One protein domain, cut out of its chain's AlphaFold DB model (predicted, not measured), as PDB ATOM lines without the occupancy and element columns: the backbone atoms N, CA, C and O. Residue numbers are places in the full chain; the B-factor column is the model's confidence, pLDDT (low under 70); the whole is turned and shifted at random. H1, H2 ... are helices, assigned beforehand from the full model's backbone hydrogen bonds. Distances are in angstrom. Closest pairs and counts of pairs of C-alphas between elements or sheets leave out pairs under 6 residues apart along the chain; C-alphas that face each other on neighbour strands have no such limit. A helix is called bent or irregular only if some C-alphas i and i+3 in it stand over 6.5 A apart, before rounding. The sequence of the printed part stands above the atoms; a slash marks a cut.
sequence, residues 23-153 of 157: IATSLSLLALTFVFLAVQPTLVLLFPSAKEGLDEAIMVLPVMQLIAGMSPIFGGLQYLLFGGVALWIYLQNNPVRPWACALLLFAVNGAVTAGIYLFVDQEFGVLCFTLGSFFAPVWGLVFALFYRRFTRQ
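AT A GLANCE: This is residues 23 to 153 of the 157 residues of an uncharacterized protein of Zongyanglinia huanghaiensis (UniProt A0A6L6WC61). Look first for a long helical hairpin, H1 and H2, forming an arm that reaches away from a body of H3, H4 and the bent H5. In the body H4 and H5a make a second hairpin and H3 packs on H4; residues 45 to 50 stick out at the arm's tip. The printed part has 131 residues, with five named helices, H1 to H5 in order, and no named strand: all helix. It is loose, with a radius of gyration of the C-alphas of 17.5 A, and flat, spanning 51 by 44 by 21 A.

HOW THE PARTS SIT: Start with H1, residues 23 to 46, and H2, residues 48 to 74: this hairpin has a shallow tilt of 9 degrees, with closest C-alphas Val 44 and Lys 51 5.3 A apart. H3, residues 76 to 93, touches H4, residues 98 to 119, at a steep tilt of 46 degrees; closest are C-alphas Gly 83 and Leu 105, 5.4 A. H5, residues 122 to 153, the hub, is one helix by its hydrogen bonds but bent: C-alphas 134 and 137 are 7.2 A apart, between arms H5a, 122 to 134, and H5b, 137 to 153. H4 and H5a form a hairpin, with closest C-alphas Tyr 117 and Gly 125 4.1 A apart. H2 touches H5a with residues 67 to 74 alone; closest are C-alphas Ser 71 and Gly 132, 4.2 A. Every O i to N i+4 pair is within hydrogen-bond range in H4 and H5b, against 18 of 20 in H1, 17 of 23 in H2, 11 of 14 in H3 and 7 of 9 in H5a.

IN THESE COORDINATES: Find C-alpha 23 at (5.181, -14.009, 37.435); H1 runs 33.9 A, H2 38.7 A, H4 31.3 A, and H5b ends at C-alpha 153, (-15.621, -19.474, 45.987).

THE WHOLE: The printed part has no cut, no link is long, and residues 151 to 153 have pLDDT under 70.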
ATOM      1  N   ILE A  23       5.439 -15.287  38.121       89.88
ATOM      2  CA  ILE A  23       5.181 -14.009  37.435       89.88
ATOM      3  C   ILE A  23       4.625 -12.972  38.417       89.88
ATOM      4  O   ILE A  23       5.136 -11.858  38.522       89.88
ATOM      5  N   ALA A  24       3.597 -13.344  39.180       91.69
ATOM      6  CA  ALA A  24       2.973 -12.478  40.170       91.69
ATOM      7  C   ALA A  24       3.950 -12.089  41.286       91.69
ATOM      8  O   ALA A  24       3.908 -10.956  41.767       91.69
ATOM      9  N   THR A  25       4.848 -12.999  41.672       91.50
ATOM     10  CA  THR A  25       5.903 -12.723  42.652       91.50
ATOM     11  C   THR A  25       6.867 -11.663  42.125       91.50
ATOM     12  O   THR A  25       7.059 -10.646  42.790       91.50
ATOM     13  N   SER A  26       7.411 -11.837  40.916       89.25
ATOM     14  CA  SER A  26       8.334 -10.866  40.314       89.25
ATOM     15  C   SER A  26       7.673  -9.497  40.109       89.25
ATOM     16  O   SER A  26       8.262  -8.476  40.457       89.25
ATOM     17  N   LEU A  27       6.419  -9.455  39.640       90.06
ATOM     18  CA  LEU A  27       5.671  -8.200  39.485       90.06
ATOM     19  C   LEU A  27       5.410  -7.502  40.824       90.06
ATOM     20  O   LEU A  27       5.500  -6.278  40.911       90.06
ATOM     21  N   SER A  28       5.118  -8.266  41.877       90.69
ATOM     22  CA  SER A  28       4.894  -7.712  43.216       90.69
ATOM     23  C   SER A  28       6.179  -7.129  43.808       90.69
ATOM     24  O   SER A  28       6.141  -6.060  44.412       90.69
ATOM     25  N   LEU A  29       7.326  -7.785  43.601       90.06
ATOM     26  CA  LEU A  29       8.636  -7.268  44.014       90.06
ATOM     27  C   LEU A  29       9.024  -6.001  43.242       90.06
ATOM     28  O   LEU A  29       9.588  -5.071  43.823       90.06
ATOM     29  N   LEU A  30       8.697  -5.941  41.951       90.44
ATOM     30  CA  LEU A  30       8.892  -4.748  41.132       90.44
ATOM     31  C   LEU A  30       8.030  -3.582  41.639       90.44
ATOM     32  O   LEU A  30       8.538  -2.485  41.865       90.44
ATOM     33  N   ALA A  31       6.741  -3.824  41.895       91.94
ATOM     34  CA  ALA A  31       5.844  -2.818  42.459       91.94
ATOM     35  C   ALA A  31       6.332  -2.323  43.831       91.94
ATOM     36  O   ALA A  31       6.366  -1.117  44.072       91.94
ATOM     37  N   LEU A  32       6.779  -3.232  44.704       90.94
ATOM     38  CA  LEU A  32       7.341  -2.886  46.011       90.94
ATOM     39  C   LEU A  32       8.582  -1.993  45.885       90.94
ATOM     40  O   LEU A  32       8.762  -1.079  46.682       90.94
ATOM     41  N   THR A  33       9.402  -2.215  44.857       90.75
ATOM     42  CA  THR A  33      10.580  -1.384  44.576       90.75
ATOM     43  C   THR A  33      10.191   0.034  44.187       90.75
ATOM     44  O   THR A  33      10.750   0.984  44.728       90.75
ATOM     45  N   PHE A  34       9.190   0.204  43.320       91.50
ATOM     46  CA  PHE A  34       8.681   1.538  42.987       91.50
ATOM     47  C   PHE A  34       8.091   2.253  44.204       91.50
ATOM     48  O   PHE A  34       8.346   3.439  44.401       91.50
ATOM     49  N   VAL A  35       7.346   1.530  45.046       92.94
ATOM     50  CA  VAL A  35       6.804   2.082  46.296       92.94
ATOM     51  C   VAL A  35       7.932   2.514  47.231       92.94
ATOM     52  O   VAL A  35       7.891   3.624  47.752       92.94
ATOM     53  N   PHE A  36       8.961   1.682  47.413       91.94
ATOM     54  CA  PHE A  36      10.118   2.033  48.233       91.94
ATOM     55  C   PHE A  36      10.818   3.290  47.707       91.94
ATOM     56  O   PHE A  36      11.018   4.225  48.475       91.94
ATOM     57  N   LEU A  37      11.119   3.358  46.408       91.94
ATOM     58  CA  LEU A  37      11.778   4.519  45.798       91.94
ATOM     59  C   LEU A  37      10.956   5.806  45.945       91.94
ATOM     60  O   LEU A  37      11.522   6.869  46.182       91.94
ATOM     61  N   ALA A  38       9.627   5.719  45.848       92.44
ATOM     62  CA  ALA A  38       8.746   6.869  46.037       92.44
ATOM     63  C   ALA A  38       8.719   7.363  47.495       92.44
ATOM     64  O   ALA A  38       8.572   8.558  47.744       92.44
ATOM     65  N   VAL A  39       8.844   6.449  48.461       93.06
ATOM     66  CA  VAL A  39       8.725   6.741  49.898       93.06
ATOM     67  C   VAL A  39      10.087   7.029  50.551       93.06
ATOM     68  O   VAL A  39      10.135   7.681  51.594       93.06
ATOM     69  N   GLN A  40      11.195   6.611  49.933       92.75
ATOM     70  CA  GLN A  40      12.550   6.741  50.476       92.75
ATOM     71  C   GLN A  40      12.923   8.176  50.889       92.75
ATOM     72  O   GLN A  40      13.407   8.326  52.013       92.75
ATOM     73  N   PRO A  41      12.638   9.237  50.105       91.31
ATOM     74  CA  PRO A  41      12.993  10.599  50.511       91.31
ATOM     75  C   PRO A  41      12.302  11.006  51.817       91.31
ATOM     76  O   PRO A  41      12.913  11.596  52.707       91.31
ATOM     77  N   THR A  42      11.033  10.624  51.969       93.44
ATOM     78  CA  THR A  42      10.252  10.855  53.188       93.44
ATOM     79  C   THR A  42      10.801  10.048  54.365       93.44
ATOM     80  O   THR A  42      10.860  10.563  55.478       93.44
ATOM     81  N   LEU A  43      11.248   8.808  54.139       90.75
ATOM     82  CA  LEU A  43      11.879   7.989  55.181       90.75
ATOM     83  C   LEU A  43      13.196   8.594  55.668       90.75
ATOM     84  O   LEU A  43      13.429   8.610  56.871       90.75
ATOM     85  N   VAL A  44      14.018   9.139  54.769       92.81
ATOM     86  CA  VAL A  44      15.264   9.829  55.138       92.81
ATOM     87  C   VAL A  44      14.978  11.092  55.954       92.81
ATOM     88  O   VAL A  44      15.683  11.366  56.922       92.81
ATOM     89  N   LEU A  45      13.926  11.842  55.607       93.06
ATOM     90  CA  LEU A  45      13.507  13.026  56.366       93.06
ATOM     91  C   LEU A  45      13.011  12.673  57.777       93.06
ATOM     92  O   LEU A  45      13.321  13.387  58.728       93.06
ATOM     93  N   LEU A  46      12.247  11.585  57.916       95.00
ATOM     94  CA  LEU A  46      11.703  11.133  59.202       95.00
ATOM     95  C   LEU A  46      12.744  10.417  60.072       95.00
ATOM     96  O   LEU A  46      12.683  10.511  61.297       95.00
ATOM     97  N   PHE A  47      13.705   9.729  59.454       93.94
ATOM     98  CA  PHE A  47      14.749   8.959  60.130       93.94
ATOM     99  C   PHE A  47      16.145   9.303  59.582       93.94
ATOM    100  O   PHE A  47      16.772   8.476  58.917       93.94
ATOM    101  N   PRO A  48      16.689  10.494  59.897       88.44
ATOM    102  CA  PRO A  48      17.984  10.928  59.370       88.44
ATOM    103  C   PRO A  48      19.139  10.002  59.766       88.44
ATOM    104  O   PRO A  48      20.083   9.820  59.001       88.44
ATOM    105  N   SER A  49      19.050   9.375  60.943       92.25
ATOM    106  CA  SER A  49      20.029   8.397  61.430       92.25
ATOM    107  C   SER A  49      20.060   7.095  60.623       92.25
ATOM    108  O   SER A  49      21.032   6.357  60.716       92.25
ATOM    109  N   ALA A  50      19.024   6.809  59.829       88.50
ATOM    110  CA  ALA A  50      18.943   5.629  58.969       88.50
ATOM    111  C   ALA A  50      19.334   5.921  57.510       88.50
ATOM    112  O   ALA A  50      19.226   5.033  56.664       88.50
ATOM    113  N   LYS A  51      19.772   7.150  57.198       90.56
ATOM    114  CA  LYS A  51      20.059   7.586  55.827       90.56
ATOM    115  C   LYS A  51      21.043   6.663  55.106       90.56
ATOM    116  O   LYS A  51      20.740   6.226  54.005       90.56
ATOM    117  N   GLU A  52      22.173   6.342  55.732       90.44
ATOM    118  CA  GLU A  52      23.208   5.499  55.113       90.44
ATOM    119  C   GLU A  52      22.653   4.123  54.724       90.44
ATOM    120  O   GLU A  52      22.799   3.706  53.580       90.44
ATOM    121  N   GLY A  53      21.902   3.472  55.619       88.88
ATOM    122  CA  GLY A  53      21.263   2.187  55.319       88.88
ATOM    123  C   GLY A  53      20.167   2.275  54.248       88.88
ATOM    124  O   GLY A  53      19.997   1.351  53.454       88.88
ATOM    125  N   LEU A  54      19.421   3.384  54.186       88.06
ATOM    126  CA  LEU A  54      18.417   3.617  53.139       88.06
ATOM    127  C   LEU A  54      19.062   3.858  51.767       88.06
ATOM    128  O   LEU A  54      18.532   3.388  50.759       88.06
ATOM    129  N   ASP A  55      20.195   4.557  51.723       89.25
ATOM    130  CA  ASP A  55      20.963   4.795  50.500       89.25
ATOM    131  C   ASP A  55      21.647   3.498  50.022       89.25
ATOM    132  O   ASP A  55      21.608   3.175  48.832       89.25
ATOM    133  N   GLU A  56      22.178   2.683  50.940       89.38
ATOM    134  CA  GLU A  56      22.674   1.334  50.635       89.38
ATOM    135  C   GLU A  56      21.584   0.434  50.049       89.38
ATOM    136  O   GLU A  56      21.823  -0.268  49.063       89.38
ATOM    137  N   ALA A  57      20.365   0.489  50.592       87.00
ATOM    138  CA  ALA A  57      19.249  -0.288  50.066       87.00
ATOM    139  C   ALA A  57      18.976   0.053  48.593       87.00
ATOM    140  O   ALA A  57      18.772  -0.859  47.791       87.00
ATOM    141  N   ILE A  58      19.051   1.335  48.207       88.50
ATOM    142  CA  ILE A  58      18.904   1.762  46.806       88.50
ATOM    143  C   ILE A  58      19.956   1.100  45.913       88.50
ATOM    144  O   ILE A  58      19.622   0.649  44.818       88.50
ATOM    145  N   MET A  59      21.205   0.996  46.376       87.88
ATOM    146  CA  MET A  59      22.283   0.367  45.605       87.88
ATOM    147  C   MET A  59      22.047  -1.132  45.367       87.88
ATOM    148  O   MET A  59      22.473  -1.667  44.344       87.88
ATOM    149  N   VAL A  60      21.341  -1.810  46.277       87.06
ATOM    150  CA  VAL A  60      21.070  -3.257  46.201       87.06
ATOM    151  C   VAL A  60      19.789  -3.581  45.411       87.06
ATOM    152  O   VAL A  60      19.664  -4.681  44.864       87.06
ATOM    153  N   LEU A  61      18.849  -2.636  45.273       87.56
ATOM    154  CA  LEU A  61      17.584  -2.848  44.551       87.56
ATOM    155  C   LEU A  61      17.753  -3.374  43.113       87.56
ATOM    156  O   LEU A  61      17.045  -4.324  42.774       87.56
ATOM    157  N   PRO A  62      18.662  -2.846  42.262       85.94
ATOM    158  CA  PRO A  62      18.836  -3.358  40.902       85.94
ATOM    159  C   PRO A  62      19.261  -4.826  40.882       85.94
ATOM    160  O   PRO A  62      18.768  -5.602  40.066       85.94
ATOM    161  N   VAL A  63      20.131  -5.219  41.816       86.88
ATOM    162  CA  VAL A  63      20.587  -6.606  41.956       86.88
ATOM    163  C   VAL A  63      19.417  -7.493  42.371       86.88
ATOM    164  O   VAL A  63      19.177  -8.517  41.742       86.88
ATOM    165  N   MET A  64      18.622  -7.074  43.358       84.75
ATOM    166  CA  MET A  64      17.437  -7.826  43.782       84.75
ATOM    167  C   MET A  64      16.397  -7.966  42.665       84.75
ATOM    168  O   MET A  64      15.808  -9.035  42.519       84.75
ATOM    169  N   GLN A  65      16.193  -6.927  41.850       87.69
ATOM    170  CA  GLN A  65      15.294  -6.982  40.693       87.69
ATOM    171  C   GLN A  65      15.819  -7.893  39.588       87.69
ATOM    172  O   GLN A  65      15.045  -8.646  39.001       87.69
ATOM    173  N   LEU A  66      17.129  -7.880  39.340       86.44
ATOM    174  CA  LEU A  66      17.755  -8.811  38.411       86.44
ATOM    175  C   LEU A  66      17.562 -10.257  38.884       86.44
ATOM    176  O   LEU A  66      17.097 -11.091  38.114       86.44
ATOM    177  N   ILE A  67      17.845 -10.544  40.156       86.31
ATOM    178  CA  ILE A  67      17.662 -11.879  40.741       86.31
ATOM    179  C   ILE A  67      16.182 -12.298  40.650       86.31
ATOM    180  O   ILE A  67      15.879 -13.376  40.142       86.31
ATOM    181  N   ALA A  68      15.244 -11.427  41.035       85.88
ATOM    182  CA  ALA A  68      13.809 -11.696  40.935       85.88
ATOM    183  C   ALA A  68      13.334 -11.921  39.486       85.88
ATOM    184  O   ALA A  68      12.474 -12.775  39.251       85.88
ATOM    185  N   GLY A  69      13.890 -11.190  38.514       85.25
ATOM    186  CA  GLY A  69      13.586 -11.327  37.087       85.25
ATOM    187  C   GLY A  69      14.169 -12.592  36.455       85.25
ATOM    188  O   GLY A  69      13.526 -13.204  35.607       85.25
ATOM    189  N   MET A  70      15.346 -13.028  36.906       86.25
ATOM    190  CA  MET A  70      15.990 -14.266  36.452       86.25
ATOM    191  C   MET A  70      15.440 -15.515  37.156       86.25
ATOM    192  O   MET A  70      15.633 -16.634  36.677       86.25
ATOM    193  N   SER A  71      14.718 -15.344  38.266       87.12
ATOM    194  CA  SER A  71      14.218 -16.461  39.070       87.12
ATOM    195  C   SER A  71      13.322 -17.468  38.349       87.12
ATOM    196  O   SER A  71      13.529 -18.672  38.550       87.12
ATOM    197  N   PRO A  72      12.421 -17.077  37.426       83.94
ATOM    198  CA  PRO A  72      11.652 -18.051  36.658       83.94
ATOM    199  C   PRO A  72      12.526 -18.894  35.718       83.94
ATOM    200  O   PRO A  72      12.161 -20.021  35.403       83.94
ATOM    201  N   ILE A  73      13.687 -18.385  35.294       84.81
ATOM    202  CA  ILE A  73      14.595 -19.095  34.386       84.81
ATOM    203  C   ILE A  73      15.378 -20.162  35.159       84.81
ATOM    204  O   ILE A  73      15.384 -21.327  34.769       84.81
ATOM    205  N   PHE A  74      16.000 -19.784  36.278       85.56
ATOM    206  CA  PHE A  74      16.897 -20.680  37.020       85.56
ATOM    207  C   PHE A  74      16.188 -21.604  38.017       85.56
ATOM    208  O   PHE A  74      16.681 -22.698  38.288       85.56
ATOM    209  N   GLY A  75      15.041 -21.188  38.560       84.75
ATOM    210  CA  GLY A  75      14.265 -21.977  39.524       84.75
ATOM    211  C   GLY A  75      12.891 -22.401  39.017       84.75
ATOM    212  O   GLY A  75      12.327 -23.369  39.523       84.75
ATOM    213  N   GLY A  76      12.343 -21.719  38.005       84.69
ATOM    214  CA  GLY A  76      10.975 -21.968  37.551       84.69
ATOM    215  C   GLY A  76      10.776 -23.379  37.007       84.69
ATOM    216  O   GLY A  76       9.769 -23.998  37.324       84.69
ATOM    217  N   LEU A  77      11.745 -23.942  36.279       87.44
ATOM    218  CA  LEU A  77      11.636 -25.321  35.788       87.44
ATOM    219  C   LEU A  77      11.585 -26.342  36.940       87.44
ATOM    220  O   LEU A  77      10.758 -27.253  36.925       87.44
ATOM    221  N   GLN A  78      12.425 -26.163  37.965       89.94
ATOM    222  CA  GLN A  78      12.442 -27.032  39.148       89.94
ATOM    223  C   GLN A  78      11.118 -26.944  39.908       89.94
ATOM    224  O   GLN A  78      10.522 -27.954  40.292       89.94
ATOM    225  N   TYR A  79      10.619 -25.720  40.048       92.00
ATOM    226  CA  TYR A  79       9.336 -25.440  40.654       92.00
ATOM    227  C   TYR A  79       8.176 -26.052  39.868       92.00
ATOM    228  O   TYR A  79       7.314 -26.666  40.483       92.00
ATOM    229  N   LEU A  80       8.147 -25.942  38.539       92.31
ATOM    230  CA  LEU A  80       7.059 -26.478  37.720       92.31
ATOM    231  C   LEU A  80       7.044 -28.009  37.727       92.31
ATOM    232  O   LEU A  80       5.988 -28.607  37.917       92.31
ATOM    233  N   LEU A  81       8.209 -28.637  37.550       92.06
ATOM    234  CA  LEU A  81       8.314 -30.087  37.398       92.06
ATOM    235  C   LEU A  81       8.259 -30.821  38.736       92.06
ATOM    236  O   LEU A  81       7.479 -31.753  38.896       92.06
ATOM    237  N   PHE A  82       9.066 -30.407  39.711       93.81
ATOM    238  CA  PHE A  82       9.163 -31.108  40.992       93.81
ATOM    239  C   PHE A  82       8.253 -30.471  42.036       93.81
ATOM    240  O   PHE A  82       7.475 -31.160  42.697       93.81
ATOM    241  N   GLY A  83       8.299 -29.142  42.149       93.31
ATOM    242  CA  GLY A  83       7.445 -28.395  43.070       93.31
ATOM    243  C   GLY A  83       5.953 -28.556  42.761       93.31
ATOM    244  O   GLY A  83       5.161 -28.801  43.667       93.31
ATOM    245  N   GLY A  84       5.574 -28.483  41.485       93.12
ATOM    246  CA  GLY A  84       4.202 -28.631  41.014       93.12
ATOM    247  C   GLY A  84       3.650 -30.024  41.282       93.12
ATOM    248  O   GLY A  84       2.553 -30.152  41.819       93.12
ATOM    249  N   VAL A  85       4.431 -31.069  41.006       94.00
ATOM    250  CA  VAL A  85       4.042 -32.451  41.326       94.00
ATOM    251  C   VAL A  85       3.879 -32.636  42.836       94.00
ATOM    252  O   VAL A  85       2.879 -33.202  43.278       94.00
ATOM    253  N   ALA A  86       4.804 -32.113  43.643       93.94
ATOM    254  CA  ALA A  86       4.702 -32.197  45.096       93.94
ATOM    255  C   ALA A  86       3.465 -31.462  45.634       93.94
ATOM    256  O   ALA A  86       2.731 -32.017  46.454       93.94
ATOM    257  N   LEU A  87       3.200 -30.242  45.151       94.25
ATOM    258  CA  LEU A  87       1.998 -29.480  45.494       94.25
ATOM    259  C   LEU A  87       0.734 -30.241  45.112       94.25
ATOM    260  O   LEU A  87      -0.177 -30.346  45.928       94.25
ATOM    261  N   TRP A  88       0.687 -30.799  43.904       93.12
ATOM    262  CA  TRP A  88      -0.451 -31.581  43.445       93.12
ATOM    263  C   TRP A  88      -0.730 -32.751  44.390       93.12
ATOM    264  O   TRP A  88      -1.839 -32.846  44.911       93.12
ATOM    265  N   ILE A  89       0.279 -33.575  44.694       91.44
ATOM    266  CA  ILE A  89       0.150 -34.724  45.604       91.44
ATOM    267  C   ILE A  89      -0.273 -34.282  47.012       91.44
ATOM    268  O   ILE A  89      -1.147 -34.903  47.623       91.44
ATOM    269  N   TYR A  90       0.319 -33.204  47.535       91.88
ATOM    270  CA  TYR A  90      -0.023 -32.670  48.853       91.88
ATOM    271  C   TYR A  90      -1.501 -32.259  48.924       91.88
ATOM    272  O   TYR A  90      -2.196 -32.630  49.874       91.88
ATOM    273  N   LEU A  91      -1.993 -31.548  47.908       90.62
ATOM    274  CA  LEU A  91      -3.354 -31.007  47.860       90.62
ATOM    275  C   LEU A  91      -4.441 -32.062  47.646       90.62
ATOM    276  O   LEU A  91      -5.594 -31.790  47.963       90.62
ATOM    277  N   GLN A  92      -4.096 -33.268  47.185       85.69
ATOM    278  CA  GLN A  92      -5.045 -34.390  47.138       85.69
ATOM    279  C   GLN A  92      -5.547 -34.779  48.536       85.69
ATOM    280  O   GLN A  92      -6.672 -35.244  48.687       85.69
ATOM    281  N   ASN A  93      -4.702 -34.607  49.558       85.19
ATOM    282  CA  ASN A  93      -4.946 -35.150  50.895       85.19
ATOM    283  C   ASN A  93      -4.981 -34.080  51.992       85.19
ATOM    284  O   ASN A  93      -5.312 -34.386  53.136       85.19
ATOM    285  N   ASN A  94      -4.623 -32.835  51.674       87.06
ATOM    286  CA  ASN A  94      -4.455 -31.776  52.661       87.06
ATOM    287  C   ASN A  94      -5.113 -30.470  52.208       87.06
ATOM    288  O   ASN A  94      -5.094 -30.136  51.022       87.06
ATOM    289  N   PRO A  95      -5.634 -29.662  53.149       86.75
ATOM    290  CA  PRO A  95      -6.160 -28.347  52.823       86.75
ATOM    291  C   PRO A  95      -5.052 -27.399  52.350       86.75
ATOM    292  O   PRO A  95      -3.916 -27.425  52.842       86.75
ATOM    293  N   VAL A  96      -5.425 -26.473  51.460       88.31
ATOM    294  CA  VAL A  96      -4.535 -25.414  50.968       88.31
ATOM    295  C   VAL A  96      -4.152 -24.484  52.127       88.31
ATOM    296  O   VAL A  96      -4.939 -23.642  52.574       88.31
ATOM    297  N   ARG A  97      -2.923 -24.631  52.629       91.44
ATOM    298  CA  ARG A  97      -2.328 -23.784  53.673       91.44
ATOM    299  C   ARG A  97      -1.103 -23.067  53.094       91.44
ATOM    300  O   ARG A  97      -0.168 -23.761  52.698       91.44
ATOM    301  N   PRO A  98      -1.066 -21.718  53.071       92.44
ATOM    302  CA  PRO A  98       0.032 -20.975  52.445       92.44
ATOM    303  C   PRO A  98       1.416 -21.320  52.991       92.44
ATOM    304  O   PRO A  98       2.329 -21.586  52.217       92.44
ATOM    305  N   TRP A  99       1.554 -21.404  54.317       94.25
ATOM    306  CA  TRP A  99       2.823 -21.763  54.951       94.25
ATOM    307  C   TRP A  99       3.262 -23.195  54.611       94.25
ATOM    308  O   TRP A  99       4.447 -23.437  54.409       94.25
ATOM    309  N   ALA A 100       2.321 -24.138  54.495       93.94
ATOM    310  CA  ALA A 100       2.638 -25.526  54.164       93.94
ATOM    311  C   ALA A 100       3.110 -25.653  52.710       93.94
ATOM    312  O   ALA A 100       4.079 -26.352  52.442       93.94
ATOM    313  N   CYS A 101       2.478 -24.922  51.785       94.81
ATOM    314  CA  CYS A 101       2.905 -24.873  50.385       94.81
ATOM    315  C   CYS A 101       4.292 -24.224  50.245       94.81
ATOM    316  O   CYS A 101       5.122 -24.717  49.489       94.81
ATOM    317  N   ALA A 102       4.568 -23.163  51.012       95.12
ATOM    318  CA  ALA A 102       5.884 -22.529  51.050       95.12
ATOM    319  C   ALA A 102       6.977 -23.490  51.552       95.12
ATOM    320  O   ALA A 102       8.006 -23.639  50.898       95.12
ATOM    321  N   LEU A 103       6.740 -24.184  52.672       95.31
ATOM    322  CA  LEU A 103       7.686 -25.167  53.215       95.31
ATOM    323  C   LEU A 103       7.891 -26.358  52.276       95.31
ATOM    324  O   LEU A 103       9.018 -26.814  52.103       95.31
ATOM    325  N   LEU A 104       6.818 -26.846  51.654       95.44
ATOM    326  CA  LEU A 104       6.900 -27.946  50.702       95.44
ATOM    327  C   LEU A 104       7.785 -27.570  49.513       95.44
ATOM    328  O   LEU A 104       8.678 -28.327  49.143       95.44
ATOM    329  N   LEU A 105       7.578 -26.384  48.941       94.69
ATOM    330  CA  LEU A 105       8.394 -25.932  47.823       94.69
ATOM    331  C   LEU A 105       9.824 -25.598  48.218       94.69
ATOM    332  O   LEU A 105      10.715 -25.858  47.413       94.69
ATOM    333  N   PHE A 106      10.049 -25.079  49.428       93.94
ATOM    334  CA  PHE A 106      11.391 -24.913  49.979       93.94
ATOM    335  C   PHE A 106      12.132 -26.252  50.011       93.94
ATOM    336  O   PHE A 106      13.223 -26.368  49.461       93.94
ATOM    337  N   ALA A 107      11.508 -27.277  50.597       94.31
ATOM    338  CA  ALA A 107      12.102 -28.600  50.734       94.31
ATOM    339  C   ALA A 107      12.366 -29.251  49.370       94.31
ATOM    340  O   ALA A 107      13.460 -29.752  49.127       94.31
ATOM    341  N   VAL A 108      11.386 -29.219  48.463       94.69
ATOM    342  CA  VAL A 108      11.488 -29.883  47.157       94.69
ATOM    343  C   VAL A 108      12.487 -29.178  46.243       94.69
ATOM    344  O   VAL A 108      13.371 -29.835  45.702       94.69
ATOM    345  N   ASN A 109      12.405 -27.851  46.096       92.31
ATOM    346  CA  ASN A 109      13.361 -27.123  45.252       92.31
ATOM    347  C   ASN A 109      14.760 -27.136  45.869       92.31
ATOM    348  O   ASN A 109      15.734 -27.306  45.142       92.31
ATOM    349  N   GLY A 110      14.870 -27.046  47.198       90.25
ATOM    350  CA  GLY A 110      16.140 -27.195  47.905       90.25
ATOM    351  C   GLY A 110      16.785 -28.558  47.657       90.25
ATOM    352  O   GLY A 110      17.966 -28.617  47.329       90.25
ATOM    353  N   ALA A 111      16.013 -29.646  47.726       93.50
ATOM    354  CA  ALA A 111      16.508 -30.993  47.447       93.50
ATOM    355  C   ALA A 111      16.950 -31.164  45.984       93.50
ATOM    356  O   ALA A 111      18.019 -31.715  45.729       93.50
ATOM    357  N   VAL A 112      16.167 -30.658  45.025       93.31
ATOM    358  CA  VAL A 112      16.519 -30.706  43.595       93.31
ATOM    359  C   VAL A 112      17.784 -29.895  43.323       93.31
ATOM    360  O   VAL A 112      18.702 -30.389  42.675       93.31
ATOM    361  N   THR A 113      17.874 -28.684  43.869       92.25
ATOM    362  CA  THR A 113      19.056 -27.825  43.729       92.25
ATOM    363  C   THR A 113      20.293 -28.450  44.369       92.25
ATOM    364  O   THR A 113      21.358 -28.440  43.760       92.25
ATOM    365  N   ALA A 114      20.161 -29.056  45.553       92.19
ATOM    366  CA  ALA A 114      21.247 -29.798  46.186       92.19
ATOM    367  C   ALA A 114      21.687 -30.998  45.333       92.19
ATOM    368  O   ALA A 114      22.880 -31.246  45.196       92.19
ATOM    369  N   GLY A 115      20.742 -31.709  44.710       93.56
ATOM    370  CA  GLY A 115      21.047 -32.788  43.772       93.56
ATOM    371  C   GLY A 115      21.831 -32.303  42.549       93.56
ATOM    372  O   GLY A 115      22.826 -32.920  42.181       93.56
ATOM    373  N   ILE A 116      21.436 -31.170  41.964       91.50
ATOM    374  CA  ILE A 116      22.165 -30.539  40.853       91.50
ATOM    375  C   ILE A 116      23.587 -30.176  41.291       91.50
ATOM    376  O   ILE A 116      24.544 -30.550  40.618       91.50
ATOM    377  N   TYR A 117      23.722 -29.516  42.442       91.94
ATOM    378  CA  TYR A 117      25.013 -29.097  42.982       91.94
ATOM    379  C   TYR A 117      25.953 -30.281  43.254       91.94
ATOM    380  O   TYR A 117      27.137 -30.218  42.937       91.94
ATOM    381  N   LEU A 118      25.443 -31.363  43.848       94.06
ATOM    382  CA  LEU A 118      26.264 -32.505  44.256       94.06
ATOM    383  C   LEU A 118      26.593 -33.465  43.108       94.06
ATOM    384  O   LEU A 118      27.639 -34.109  43.158       94.06
ATOM    385  N   PHE A 119      25.711 -33.601  42.111       94.75
ATOM    386  CA  PHE A 119      25.784 -34.707  41.145       94.75
ATOM    387  C   PHE A 119      25.750 -34.297  39.668       94.75
ATOM    388  O   PHE A 119      25.971 -35.160  38.820       94.75
ATOM    389  N   VAL A 120      25.455 -33.037  39.339       91.94
ATOM    390  CA  VAL A 120      25.327 -32.582  37.944       91.94
ATOM    391  C   VAL A 120      26.379 -31.532  37.624       91.94
ATOM    392  O   VAL A 120      27.279 -31.792  36.833       91.94
ATOM    393  N   ASP A 121      26.264 -30.356  38.237       91.94
ATOM    394  CA  ASP A 121      27.148 -29.219  38.006       91.94
ATOM    395  C   ASP A 121      27.058 -28.262  39.205       91.94
ATOM    396  O   ASP A 121      25.977 -27.777  39.562       91.94
ATOM    397  N   GLN A 122      28.199 -28.018  39.854       91.75
ATOM    398  CA  GLN A 122      28.266 -27.181  41.052       91.75
ATOM    399  C   GLN A 122      27.951 -25.715  40.755       91.75
ATOM    400  O   GLN A 122      27.216 -25.090  41.521       91.75
ATOM    401  N   GLU A 123      28.474 -25.161  39.662       91.00
ATOM    402  CA  GLU A 123      28.272 -23.754  39.306       91.00
ATOM    403  C   GLU A 123      26.806 -23.497  38.957       91.00
ATOM    404  O   GLU A 123      26.180 -22.565  39.469       91.00
ATOM    405  N   PHE A 124      26.215 -24.387  38.163       87.81
ATOM    406  CA  PHE A 124      24.800 -24.344  37.835       87.81
ATOM    407  C   PHE A 124      23.923 -24.549  39.074       87.81
ATOM    408  O   PHE A 124      22.932 -23.844  39.243       87.81
ATOM    409  N   GLY A 125      24.305 -25.447  39.988       87.31
ATOM    410  CA  GLY A 125      23.622 -25.631  41.270       87.31
ATOM    411  C   GLY A 125      23.604 -24.359  42.122       87.31
ATOM    412  O   GLY A 125      22.558 -24.006  42.673       87.31
ATOM    413  N   VAL A 126      24.721 -23.626  42.179       88.81
ATOM    414  CA  VAL A 126      24.792 -22.321  42.857       88.81
ATOM    415  C   VAL A 126      23.865 -21.314  42.185       88.81
ATOM    416  O   VAL A 126      23.064 -20.694  42.881       88.81
ATOM    417  N   LEU A 127      23.893 -21.202  40.852       87.88
ATOM    418  CA  LEU A 127      23.004 -20.301  40.107       87.88
ATOM    419  C   LEU A 127      21.527 -20.631  40.340       87.88
ATOM    420  O   LEU A 127      20.720 -19.738  40.602       87.88
ATOM    421  N   CYS A 128      21.169 -21.913  40.304       88.12
ATOM    422  CA  CYS A 128      19.828 -22.386  40.618       88.12
ATOM    423  C   CYS A 128      19.406 -22.008  42.035       88.12
ATOM    424  O   CYS A 128      18.276 -21.566  42.223       88.12
ATOM    425  N   PHE A 129      20.297 -22.132  43.022       85.31
ATOM    426  CA  PHE A 129      20.008 -21.731  44.394       85.31
ATOM    427  C   PHE A 129      19.800 -20.219  44.517       85.31
ATOM    428  O   PHE A 129      18.739 -19.779  44.962       85.31
ATOM    429  N   THR A 130      20.799 -19.433  44.108       84.56
ATOM    430  CA  THR A 130      20.853 -17.986  44.349       84.56
ATOM    431  C   THR A 130      19.847 -17.221  43.512       84.56
ATOM    432  O   THR A 130      19.254 -16.262  43.994       84.56
ATOM    433  N   LEU A 131      19.657 -17.630  42.255       83.94
ATOM    434  CA  LEU A 131      18.787 -16.921  41.327       83.94
ATOM    435  C   LEU A 131      17.385 -17.516  41.289       83.94
ATOM    436  O   LEU A 131      16.467 -16.781  40.975       83.94
ATOM    437  N   GLY A 132      17.190 -18.795  41.618       84.06
ATOM    438  CA  GLY A 132      15.916 -19.496  41.442       84.06
ATOM    439  C   GLY A 132      15.266 -19.969  42.741       84.06
ATOM    440  O   GLY A 132      14.325 -19.359  43.244       84.06
ATOM    441  N   SER A 133      15.750 -21.093  43.263       80.44
ATOM    442  CA  SER A 133      15.148 -21.879  44.346       80.44
ATOM    443  C   SER A 133      14.980 -21.117  45.655       80.44
ATOM    444  O   SER A 133      14.090 -21.455  46.436       80.44
ATOM    445  N   PHE A 134      15.747 -20.046  45.873       82.69
ATOM    446  CA  PHE A 134      15.511 -19.102  46.965       82.69
ATOM    447  C   PHE A 134      14.079 -18.526  46.967       82.69
ATOM    448  O   PHE A 134      13.492 -18.340  48.031       82.69
ATOM    449  N   PHE A 135      13.474 -18.308  45.793       89.12
ATOM    450  CA  PHE A 135      12.107 -17.785  45.666       89.12
ATOM    451  C   PHE A 135      11.019 -18.860  45.713       89.12
ATOM    452  O   PHE A 135       9.842 -18.522  45.863       89.12
ATOM    453  N   ALA A 136      11.377 -20.145  45.649       91.38
ATOM    454  CA  ALA A 136      10.413 -21.243  45.667       91.38
ATOM    455  C   ALA A 136       9.408 -21.186  46.838       91.38
ATOM    456  O   ALA A 136       8.218 -21.407  46.597       91.38
ATOM    457  N   PRO A 137       9.793 -20.826  48.083       92.25
ATOM    458  CA  PRO A 137       8.831 -20.687  49.175       92.25
ATOM    459  C   PRO A 137       7.802 -19.582  48.908       92.25
ATOM    460  O   PRO A 137       6.615 -19.747  49.199       92.25
ATOM    461  N   VAL A 138       8.242 -18.466  48.316       93.12
ATOM    462  CA  VAL A 138       7.379 -17.330  47.972       93.12
ATOM    463  C   VAL A 138       6.395 -17.732  46.881       93.12
ATOM    464  O   VAL A 138       5.200 -17.468  47.014       93.12
ATOM    465  N   TRP A 139       6.850 -18.459  45.859       94.50
ATOM    466  CA  TRP A 139       5.967 -18.991  44.820       94.50
ATOM    467  C   TRP A 139       4.898 -19.917  45.400       94.50
ATOM    468  O   TRP A 139       3.742 -19.834  45.001       94.50
ATOM    469  N   GLY A 140       5.235 -20.738  46.395       93.94
ATOM    470  CA  GLY A 140       4.279 -21.641  47.052       93.94
ATOM    471  C   GLY A 140       3.242 -20.912  47.875       93.94
ATOM    472  O   GLY A 140       2.065 -21.278  47.868       93.94
ATOM    473  N   LEU A 141       3.663 -19.845  48.547       95.88
ATOM    474  CA  LEU A 141       2.761 -18.953  49.252       95.88
ATOM    475  C   LEU A 141       1.812 -18.255  48.270       95.88
ATOM    476  O   LEU A 141       0.600 -18.297  48.477       95.88
ATOM    477  N   VAL A 142       2.331 -17.668  47.189       94.56
ATOM    478  CA  VAL A 142       1.530 -16.969  46.170       94.56
ATOM    479  C   VAL A 142       0.568 -17.928  45.466       94.56
ATOM    480  O   VAL A 142      -0.625 -17.633  45.364       94.56
ATOM    481  N   PHE A 143       1.043 -19.109  45.071       95.56
ATOM    482  CA  PHE A 143       0.218 -20.183  44.522       95.56
ATOM    483  C   PHE A 143      -0.942 -20.514  45.469       95.56
ATOM    484  O   PHE A 143      -2.108 -20.493  45.071       95.56
ATOM    485  N   ALA A 144      -0.644 -20.759  46.748       93.62
ATOM    486  CA  ALA A 144      -1.653 -21.115  47.733       93.62
ATOM    487  C   ALA A 144      -2.664 -19.989  47.972       93.62
ATOM    488  O   ALA A 144      -3.839 -20.274  48.202       93.62
ATOM    489  N   LEU A 145      -2.243 -18.722  47.920       92.81
ATOM    490  CA  LEU A 145      -3.152 -17.582  48.042       92.81
ATOM    491  C   LEU A 145      -4.151 -17.530  46.886       92.81
ATOM    492  O   LEU A 145      -5.343 -17.342  47.139       92.81
ATOM    493  N   PHE A 146      -3.697 -17.729  45.648       91.44
ATOM    494  CA  PHE A 146      -4.584 -17.748  44.488       91.44
ATOM    495  C   PHE A 146      -5.499 -18.974  44.490       91.44
ATOM    496  O   PHE A 146      -6.722 -18.833  44.422       91.44
ATOM    497  N   TYR A 147      -4.925 -20.163  44.672       88.69
ATOM    498  CA  TYR A 147      -5.658 -21.425  44.615       88.69
ATOM    499  C   TYR A 147      -6.704 -21.536  45.737       88.69
ATOM    500  O   TYR A 147      -7.853 -21.896  45.492       88.69
ATOM    501  N   ARG A 148      -6.366 -21.122  46.970       86.25
ATOM    502  CA  ARG A 148      -7.292 -21.154  48.119       86.25
ATOM    503  C   ARG A 148      -8.483 -20.215  47.954       86.25
ATOM    504  O   ARG A 148      -9.582 -20.535  48.413       86.25
ATOM    505  N   ARG A 149      -8.264 -19.023  47.384       79.12
ATOM    506  CA  ARG A 149      -9.341 -18.047  47.143       79.12
ATOM    507  C   ARG A 149     -10.397 -18.652  46.231       79.12
ATOM    508  O   ARG A 149     -11.584 -18.496  46.493       79.12
ATOM    509  N   PHE A 150      -9.936 -19.392  45.234       73.12
ATOM    510  CA  PHE A 150     -10.780 -20.037  44.257       73.12
ATOM    511  C   PHE A 150     -11.558 -21.227  44.845       73.12
ATOM    512  O   PHE A 150     -12.783 -21.240  44.786       73.12
ATOM    513  N   THR A 151     -10.890 -22.154  45.544       69.94
ATOM    514  CA  THR A 151     -11.576 -23.298  46.187       69.94
ATOM    515  C   THR A 151     -12.641 -22.866  47.203       69.94
ATOM    516  O   THR A 151     -13.608 -23.575  47.446       69.94
ATOM    517  N   ARG A 152     -12.475 -21.686  47.821       62.00
ATOM    518  CA  ARG A 152     -13.479 -21.102  48.724       62.00
ATOM    519  C   ARG A 152     -14.685 -20.513  47.998       62.00
ATOM    520  O   ARG A 152     -15.758 -20.491  48.584       62.00
ATOM    521  N   GLN A 153     -14.511 -19.997  46.783       57.22
ATOM    522  CA  GLN A 153     -15.621 -19.474  45.987       57.22
ATOM    523  C   GLN A 153     -16.517 -20.606  45.483       57.22
ATOM    524  O   GLN A 153     -17.729 -20.459  45.531       57.22
TER     525      GLN A 153